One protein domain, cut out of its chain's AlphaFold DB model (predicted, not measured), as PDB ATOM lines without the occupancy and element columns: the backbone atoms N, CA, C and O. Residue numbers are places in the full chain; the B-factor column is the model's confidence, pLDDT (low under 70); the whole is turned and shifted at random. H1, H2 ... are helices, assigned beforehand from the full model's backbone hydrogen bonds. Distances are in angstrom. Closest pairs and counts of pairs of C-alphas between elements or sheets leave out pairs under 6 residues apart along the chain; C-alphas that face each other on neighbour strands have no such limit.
ATOM      1  N   LYS A 126     -15.023  38.980   7.522       89.06
ATOM      2  CA  LYS A 126     -14.438  40.106   6.781       89.06
ATOM      3  C   LYS A 126     -13.630  41.065   7.664       89.06
ATOM      4  O   LYS A 126     -12.596  41.589   7.252       89.06
ATOM      5  N   ASN A 127     -14.092  41.328   8.886       88.69
ATOM      6  CA  ASN A 127     -13.339  42.156   9.829       88.69
ATOM      7  C   ASN A 127     -12.047  41.462  10.281       88.69
ATOM      8  O   ASN A 127     -11.017  42.125  10.384       88.69
ATOM      9  N   ALA A 128     -12.081  40.147  10.514       92.56
ATOM     10  CA  ALA A 128     -10.891  39.378  10.863       92.56
ATOM     11  C   ALA A 128      -9.851  39.405   9.733       92.56
ATOM     12  O   ALA A 128      -8.664  39.604   9.999       92.56
ATOM     13  N   ASP A 129     -10.300  39.287   8.485       95.75
ATOM     14  CA  ASP A 129      -9.459  39.386   7.292       95.75
ATOM     15  C   ASP A 129      -8.795  40.760   7.175       95.75
ATOM     16  O   ASP A 129      -7.572  40.850   7.026       95.75
ATOM     17  N   ARG A 130      -9.563  41.840   7.368       94.00
ATOM     18  CA  ARG A 130      -9.023  43.208   7.393       94.00
ATOM     19  C   ARG A 130      -7.989  43.409   8.505       94.00
ATOM     20  O   ARG A 130      -6.944  44.014   8.265       94.00
ATOM     21  N   ASP A 131      -8.252  42.897   9.705       95.94
ATOM     22  CA  ASP A 131      -7.320  42.990  10.832       95.94
ATOM     23  C   ASP A 131      -6.019  42.213  10.558       95.94
ATOM     24  O   ASP A 131      -4.930  42.650  10.951       95.94
ATOM     25  N   MET A 132      -6.106  41.052   9.899       97.88
ATOM     26  CA  MET A 132      -4.932  40.278   9.481       97.88
ATOM     27  C   MET A 132      -4.151  41.000   8.387       97.88
ATOM     28  O   MET A 132      -2.927  41.087   8.491       97.88
ATOM     29  N   PHE A 133      -4.846  41.567   7.398       97.38
ATOM     30  CA  PHE A 133      -4.256  42.391   6.347       97.38
ATOM     31  C   PHE A 133      -3.454  43.551   6.948       97.38
ATOM     32  O   PHE A 133      -2.272  43.711   6.644       97.38
ATOM     33  N   GLU A 134      -4.053  44.334   7.851       97.75
ATOM     34  CA  GLU A 134      -3.383  45.483   8.469       97.75
ATOM     35  C   GLU A 134      -2.130  45.054   9.243       97.75
ATOM     36  O   GLU A 134      -1.054  45.630   9.066       97.75
ATOM     37  N   LYS A 135      -2.227  43.988  10.048       98.25
ATOM     38  CA  LYS A 135      -1.073  43.444  10.781       98.25
ATOM     39  C   LYS A 135       0.022  42.941   9.845       98.25
ATOM     40  O   LYS A 135       1.197  43.173  10.132       98.25
ATOM     41  N   ALA A 136      -0.340  42.281   8.744       98.38
ATOM     42  CA  ALA A 136       0.606  41.831   7.729       98.38
ATOM     43  C   ALA A 136       1.373  43.029   7.160       98.38
ATOM     44  O   ALA A 136       2.604  43.038   7.187       98.38
ATOM     45  N   GLN A 137       0.655  44.082   6.757       97.62
ATOM     46  CA  GLN A 137       1.249  45.306   6.222       97.62
ATOM     47  C   GLN A 137       2.169  45.990   7.232       97.62
ATOM     48  O   GLN A 137       3.293  46.353   6.884       97.62
ATOM     49  N   VAL A 138       1.724  46.176   8.478       98.12
ATOM     50  CA  VAL A 138       2.509  46.860   9.521       98.12
ATOM     51  C   VAL A 138       3.788  46.088   9.841       98.12
ATOM     52  O   VAL A 138       4.858  46.693   9.907       98.12
ATOM     53  N   ASN A 139       3.692  44.766   9.974       98.00
ATOM     54  CA  ASN A 139       4.811  43.929  10.406       98.00
ATOM     55  C   ASN A 139       5.697  43.435   9.252       98.00
ATOM     56  O   ASN A 139       6.789  42.934   9.504       98.00
ATOM     57  N   GLY A 140       5.239  43.547   8.001       97.69
ATOM     58  CA  GLY A 140       5.892  42.912   6.854       97.69
ATOM     59  C   GLY A 140       5.814  41.379   6.891       97.69
ATOM     60  O   GLY A 140       6.658  40.712   6.302       97.69
ATOM     61  N   ASP A 141       4.847  40.809   7.617       98.38
ATOM     62  CA  ASP A 141       4.743  39.364   7.842       98.38
ATOM     63  C   ASP A 141       3.791  38.719   6.829       98.38
ATOM     64  O   ASP A 141       2.569  38.716   6.992       98.38
ATOM     65  N   VAL A 142       4.379  38.132   5.788       98.25
ATOM     66  CA  VAL A 142       3.664  37.452   4.694       98.25
ATOM     67  C   VAL A 142       2.833  36.266   5.195       98.25
ATOM     68  O   VAL A 142       1.791  35.949   4.620       98.25
ATOM     69  N   SER A 143       3.234  35.631   6.303       98.00
ATOM     70  CA  SER A 143       2.496  34.490   6.857       98.00
ATOM     71  C   SER A 143       1.108  34.881   7.373       98.00
ATOM     72  O   SER A 143       0.210  34.037   7.421       98.00
ATOM     73  N   LEU A 144       0.892  36.160   7.705       98.06
ATOM     74  CA  LEU A 144      -0.416  36.672   8.106       98.06
ATOM     75  C   LEU A 144      -1.397  36.751   6.931       98.06
ATOM     76  O   LEU A 144      -2.574  36.474   7.143       98.06
ATOM     77  N   CYS A 145      -0.933  37.002   5.700       98.12
ATOM     78  CA  CYS A 145      -1.809  36.975   4.521       98.12
ATOM     79  C   CYS A 145      -2.407  35.578   4.286       98.12
ATOM     80  O   CYS A 145      -3.536  35.448   3.833       98.12
ATOM     81  N   SER A 146      -1.699  34.506   4.662       96.88
ATOM     82  CA  SER A 146      -2.232  33.136   4.559       96.88
ATOM     83  C   SER A 146      -3.374  32.831   5.534       96.88
ATOM     84  O   SER A 146      -4.015  31.790   5.391       96.88
ATOM     85  N   LYS A 147      -3.619  33.699   6.525       97.31
ATOM     86  CA  LYS A 147      -4.725  33.572   7.487       97.31
ATOM     87  C   LYS A 147      -6.000  34.283   7.034       97.31
ATOM     88  O   LYS A 147      -7.012  34.122   7.706       97.31
ATOM     89  N   ILE A 148      -5.929  35.059   5.952       96.69
ATOM     90  CA  ILE A 148      -7.079  35.731   5.350       96.69
ATOM     91  C   ILE A 148      -7.925  34.682   4.620       96.69
ATOM     92  O   ILE A 148      -7.386  33.872   3.854       96.69
ATOM     93  N   VAL A 149      -9.224  34.666   4.909       96.06
ATOM     94  CA  VAL A 149     -10.188  33.699   4.371       96.06
ATOM     95  C   VAL A 149     -10.646  34.113   2.979       96.06
ATOM     96  O   VAL A 149     -10.668  33.269   2.077       96.06
ATOM     97  N   ASP A 150     -10.988  35.388   2.788       95.00
ATOM     98  CA  ASP A 150     -11.378  35.907   1.484       95.00
ATOM     99  C   ASP A 150     -10.182  35.866   0.508       95.00
ATOM    100  O   ASP A 150      -9.125  36.449   0.769       95.00
ATOM    101  N   PRO A 151     -10.306  35.167  -0.633       94.88
ATOM    102  CA  PRO A 151      -9.191  34.996  -1.557       94.88
ATOM    103  C   PRO A 151      -8.762  36.310  -2.221       94.88
ATOM    104  O   PRO A 151      -7.588  36.451  -2.549       94.88
ATOM    105  N   THR A 152      -9.679  37.268  -2.395       94.06
ATOM    106  CA  THR A 152      -9.360  38.571  -2.995       94.06
ATOM    107  C   THR A 152      -8.550  39.408  -2.010       94.06
ATOM    108  O   THR A 152      -7.469  39.878  -2.361       94.06
ATOM    109  N   ASP A 153      -8.999  39.506  -0.756       95.94
ATOM    110  CA  ASP A 153      -8.266  40.232   0.293       95.94
ATOM    111  C   ASP A 153      -6.894  39.582   0.575       95.94
ATOM    112  O   ASP A 153      -5.905  40.269   0.860       95.94
ATOM    113  N   LYS A 154      -6.803  38.248   0.467       97.38
ATOM    114  CA  LYS A 154      -5.544  37.504   0.596       97.38
ATOM    115  C   LYS A 154      -4.563  37.863  -0.514       97.38
ATOM    116  O   LYS A 154      -3.393  38.129  -0.223       97.38
ATOM    117  N   ASP A 155      -5.018  37.850  -1.762       97.06
ATOM    118  CA  ASP A 155      -4.165  38.170  -2.900       97.06
ATOM    119  C   ASP A 155      -3.702  39.634  -2.830       97.06
ATOM    120  O   ASP A 155      -2.503  39.906  -2.942       97.06
ATOM    121  N   ASP A 156      -4.603  40.562  -2.496       96.69
ATOM    122  CA  ASP A 156      -4.270  41.972  -2.267       96.69
ATOM    123  C   ASP A 156      -3.232  42.144  -1.145       96.69
ATOM    124  O   ASP A 156      -2.321  42.977  -1.242       96.69
ATOM    125  N   CYS A 157      -3.327  41.354  -0.071       98.44
ATOM    126  CA  CYS A 157      -2.349  41.360   1.017       98.44
ATOM    127  C   CYS A 157      -0.951  40.985   0.511       98.44
ATOM    128  O   CYS A 157       0.024  41.698   0.789       98.44
ATOM    129  N   LEU A 158      -0.860  39.898  -0.263       98.50
ATOM    130  CA  LEU A 158       0.391  39.398  -0.832       98.50
ATOM    131  C   LEU A 158       1.005  40.398  -1.822       98.50
ATOM    132  O   LEU A 158       2.198  40.680  -1.716       98.50
ATOM    133  N   ILE A 159       0.206  40.984  -2.724       97.94
ATOM    134  CA  ILE A 159       0.676  41.968  -3.717       97.94
ATOM    135  C   ILE A 159       1.287  43.179  -3.010       97.94
ATOM    136  O   ILE A 159       2.417  43.585  -3.296       97.94
ATOM    137  N   ASN A 160       0.565  43.741  -2.038       97.94
ATOM    138  CA  ASN A 160       1.028  44.920  -1.314       97.94
ATOM    139  C   ASN A 160       2.330  44.649  -0.548       97.94
ATOM    140  O   ASN A 160       3.224  45.499  -0.536       97.94
ATOM    141  N   LEU A 161       2.476  43.462   0.054       98.31
ATOM    142  CA  LEU A 161       3.725  43.078   0.713       98.31
ATOM    143  C   LEU A 161       4.866  42.827  -0.270       98.31
ATOM    144  O   LEU A 161       5.974  43.292  -0.003       98.31
ATOM    145  N   ALA A 162       4.612  42.167  -1.405       98.31
ATOM    146  CA  ALA A 162       5.603  41.993  -2.465       98.31
ATOM    147  C   ALA A 162       6.180  43.349  -2.879       98.31
ATOM    148  O   ALA A 162       7.396  43.546  -2.851       98.31
ATOM    149  N   TYR A 163       5.315  44.325  -3.158       97.88
ATOM    150  CA  TYR A 163       5.730  45.664  -3.581       97.88
ATOM    151  C   TYR A 163       6.442  46.446  -2.484       97.88
ATOM    152  O   TYR A 163       7.440  47.118  -2.758       97.88
ATOM    153  N   LYS A 164       5.955  46.354  -1.244       97.38
ATOM    154  CA  LYS A 164       6.549  47.041  -0.096       97.38
ATOM    155  C   LYS A 164       7.939  46.503   0.243       97.38
ATOM    156  O   LYS A 164       8.827  47.288   0.567       97.38
ATOM    157  N   LEU A 165       8.112  45.184   0.202       97.44
ATOM    158  CA  LEU A 165       9.356  44.503   0.570       97.44
ATOM    159  C   LEU A 165      10.308  44.319  -0.617       97.44
ATOM    160  O   LEU A 165      11.475  43.999  -0.407       97.44
ATOM    161  N   LYS A 166       9.820  44.550  -1.843       97.44
ATOM    162  CA  LYS A 166      10.533  44.298  -3.099       97.44
ATOM    163  C   LYS A 166      11.047  42.857  -3.205       97.44
ATOM    164  O   LYS A 166      12.171  42.621  -3.638       97.44
ATOM    165  N   ASP A 167      10.208  41.902  -2.800       98.19
ATOM    166  CA  ASP A 167      10.550  40.477  -2.748       98.19
ATOM    167  C   ASP A 167       9.742  39.653  -3.776       98.19
ATOM    168  O   ASP A 167       8.552  39.395  -3.557       98.19
ATOM    169  N   PRO A 168      10.369  39.189  -4.877       97.62
ATOM    170  CA  PRO A 168       9.695  38.386  -5.898       97.62
ATOM    171  C   PRO A 168       9.285  36.993  -5.413       97.62
ATOM    172  O   PRO A 168       8.394  36.384  -6.001       97.62
ATOM    173  N   GLN A 169       9.857  36.481  -4.315       98.25
ATOM    174  CA  GLN A 169       9.429  35.194  -3.753       98.25
ATOM    175  C   GLN A 169       7.990  35.247  -3.221       98.25
ATOM    176  O   GLN A 169       7.319  34.218  -3.148       98.25
ATOM    177  N   ILE A 170       7.485  36.438  -2.884       98.38
ATOM    178  CA  ILE A 170       6.085  36.618  -2.483       98.38
ATOM    179  C   ILE A 170       5.157  36.411  -3.690       98.38
ATOM    180  O   ILE A 170       4.125  35.756  -3.547       98.38
ATOM    181  N   CYS A 171       5.553  36.854  -4.893       98.25
ATOM    182  CA  CYS A 171       4.786  36.624  -6.123       98.25
ATOM    183  C   CYS A 171       4.643  35.130  -6.463       98.25
ATOM    184  O   CYS A 171       3.676  34.714  -7.103       98.25
ATOM    185  N   GLU A 172       5.555  34.275  -5.995       97.75
ATOM    186  CA  GLU A 172       5.457  32.834  -6.237       97.75
ATOM    187  C   GLU A 172       4.290  32.157  -5.501       97.75
ATOM    188  O   GLU A 172       3.900  31.047  -5.879       97.75
ATOM    189  N   GLN A 173       3.691  32.833  -4.515       96.94
ATOM    190  CA  GLN A 173       2.578  32.312  -3.716       96.94
ATOM    191  C   GLN A 173       1.212  32.427  -4.414       96.94
ATOM    192  O   GLN A 173       0.262  31.771  -3.981       96.94
ATOM    193  N   PHE A 174       1.096  33.202  -5.499       95.56
ATOM    194  CA  PHE A 174      -0.148  33.283  -6.272       95.56
ATOM    195  C   PHE A 174      -0.428  31.979  -7.020       95.56
ATOM    196  O   PHE A 174       0.455  31.398  -7.659       95.56
ATOM    197  N   THR A 175      -1.689  31.544  -6.972       94.44
ATOM    198  CA  THR A 175      -2.150  30.363  -7.722       94.44
ATOM    199  C   THR A 175      -2.461  30.709  -9.178       94.44
ATOM    200  O   THR A 175      -2.197  29.900 -10.067       94.44
ATOM    201  N   ASP A 176      -2.995  31.907  -9.444       95.38
ATOM    202  CA  ASP A 176      -3.254  32.367 -10.808       95.38
ATOM    203  C   ASP A 176      -1.942  32.828 -11.483       95.38
ATOM    204  O   ASP A 176      -1.260  33.730 -10.983       95.38
ATOM    205  N   PRO A 177      -1.562  32.233 -12.630       96.44
ATOM    206  CA  PRO A 177      -0.285  32.518 -13.277       96.44
ATOM    207  C   PRO A 177      -0.206  33.929 -13.871       96.44
ATOM    208  O   PRO A 177       0.901  34.439 -14.032       96.44
ATOM    209  N   ARG A 178      -1.341  34.568 -14.197       96.56
ATOM    210  CA  ARG A 178      -1.344  35.952 -14.703       96.56
ATOM    211  C   ARG A 178      -1.033  36.921 -13.573       96.56
ATOM    212  O   ARG A 178      -0.140  37.737 -13.720       96.56
ATOM    213  N   THR A 179      -1.668  36.737 -12.420       96.12
ATOM    214  CA  THR A 179      -1.409  37.533 -11.209       96.12
ATOM    215  C   THR A 179       0.052  37.415 -10.769       96.12
ATOM    216  O   THR A 179       0.691  38.414 -10.444       96.12
ATOM    217  N   LYS A 180       0.627  36.206 -10.834       97.56
ATOM    218  CA  LYS A 180       2.058  35.974 -10.585       97.56
ATOM    219  C   LYS A 180       2.960  36.754 -11.547       97.56
ATOM    220  O   LYS A 180       3.955  37.332 -11.112       97.56
ATOM    221  N   LEU A 181       2.640  36.742 -12.841       97.25
ATOM    222  CA  LEU A 181       3.397  37.474 -13.856       97.25
ATOM    223  C   LEU A 181       3.299  38.989 -13.623       97.25
ATOM    224  O   LEU A 181       4.328  39.646 -13.507       97.25
ATOM    225  N   ASP A 182       2.082  39.505 -13.445       96.81
ATOM    226  CA  ASP A 182       1.816  40.929 -13.213       96.81
ATOM    227  C   ASP A 182       2.513  41.450 -11.944       96.81
ATOM    228  O   ASP A 182       3.003  42.579 -11.924       96.81
ATOM    229  N   CYS A 183       2.575  40.625 -10.892       97.81
ATOM    230  CA  CYS A 183       3.307  40.925  -9.662       97.81
ATOM    231  C   CYS A 183       4.815  41.039  -9.923       97.81
ATOM    232  O   CYS A 183       5.434  42.019  -9.516       97.81
ATOM    233  N   ASN A 184       5.401  40.070 -10.636       97.38
ATOM    234  CA  ASN A 184       6.832  40.066 -10.950       97.38
ATOM    235  C   ASN A 184       7.244  41.239 -11.855       97.38
ATOM    236  O   ASN A 184       8.315  41.806 -11.653       97.38
ATOM    237  N   ASP A 185       6.394  41.640 -12.802       97.19
ATOM    238  CA  ASP A 185       6.669  42.753 -13.722       97.19
ATOM    239  C   ASP A 185       6.685  44.132 -13.026       97.19
ATOM    240  O   ASP A 185       7.246  45.092 -13.559       97.19
ATOM    241  N   GLN A 186       6.075  44.255 -11.840       95.88
ATOM    242  CA  GLN A 186       5.961  45.513 -11.083       95.88
ATOM    243  C   GLN A 186       7.009  45.687  -9.967       95.88
ATOM    244  O   GLN A 186       7.055  46.744  -9.318       95.88
ATOM    245  N   LEU A 187       7.837  44.670  -9.713       93.19
ATOM    246  CA  LEU A 187       8.865  44.701  -8.669       93.19
ATOM    247  C   LEU A 187      10.127  45.441  -9.110       93.19
ATOM    248  O   LEU A 187      10.481  46.389  -8.358       93.19
TER     249      LEU A 187
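This is residues 126 to 187 of the 187 residues of an uncharacterized protein of Candidatus Peregrinibacteria bacterium CG11_big_fil_rev_8_21_14_0_20_41_10 (UniProt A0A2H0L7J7). Three helices, H1, H3 and H5, stand side by side in a row, with H3 in the middle, and the two short helices H2 and H4 make a second, thinner layer over one side of that row. The chain winds through it in stacked turns, going along a longer helix and folding back through a short one: H2 lies over the groove between H1 and H3, H4 over that between H3 and H5. The row is looser on the side of H5, which comes close to H3 without clearly touching it. The printed part has 62 residues with five named helices, in the order H1, H2, H3, H4, H5, and no named strand; its class is all helix. It is compact, with a radius of gyration of the C-alphas of 10.7 A, and spans 31 by 21 by 14 A.

H3, the longest helix, holds residues 151 to 165 and measures 20.9 A from first to last C-alpha; it begins at C-alpha 151 (-9.191, 34.996, -1.557). Before it come H1, residues 126 to 139, 20.0 A long, with C-alpha 126 at (-14.438, 40.106, 6.781), and H2, residues 142 to 145, 5.5 A long. After it come H4, residues 168 to 171, 5.2 A long, and H5, residues 177 to 185, 12.4 A long, which ends at C-alpha 185 (6.669, 42.753, -13.722).

H3 is the hub and touches H1, H2 and H4. H1 and H3 touch at a shallow tilt of 11 degrees and run the same way; their closest C-alphas, those of Phe 133 and Cys 157, are 5.8 A apart. H2 touches H3, with the C-alphas of Cys 145 and Lys 154 closest at 5.4 A. H2 also touches H1, which meets it with residues 132 to 136 alone; the closest C-alphas, those of Ala 136 and Leu 144, are 5.3 A apart. H3 touches H4 with residues 158 to 162 alone, and the C-alphas of Ala 162 and Ile 170 are closest at 5.4 A. H4 touches H5, with the C-alphas of Cys 171 and Lys 180 closest at 5.3 A. H3 and H5 are close but not clearly touching: the closest C-alphas, those of Ile 159 and Cys 183, are 6.6 A apart. These two run the same way at a shallow tilt of 21 degrees. H2 and H4 are also close but not clearly touching, with the C-alphas of Val 142 and Ile 170 closest at 7.6 A. H1 is apart from H4 and H5, and H2 is apart from H5. In H1, H3 and H5 every O i to N i+4 pair is within hydrogen-bond range; H2 and H4 are too short for such a pair, and each has its 1 O i to N i+3 pair within range.

The two C-alphas farthest apart, those of Asn 127 and Asp 185, are 30.9 A apart. The printed part has no cut, and it ends at Leu 187, the chain's last residue. The links H1 to H2, H2 to H3, H3 to H4 and H4 to H5 are tight. The mean pLDDT of the printed part is 96.7, and no printed residue is under 70.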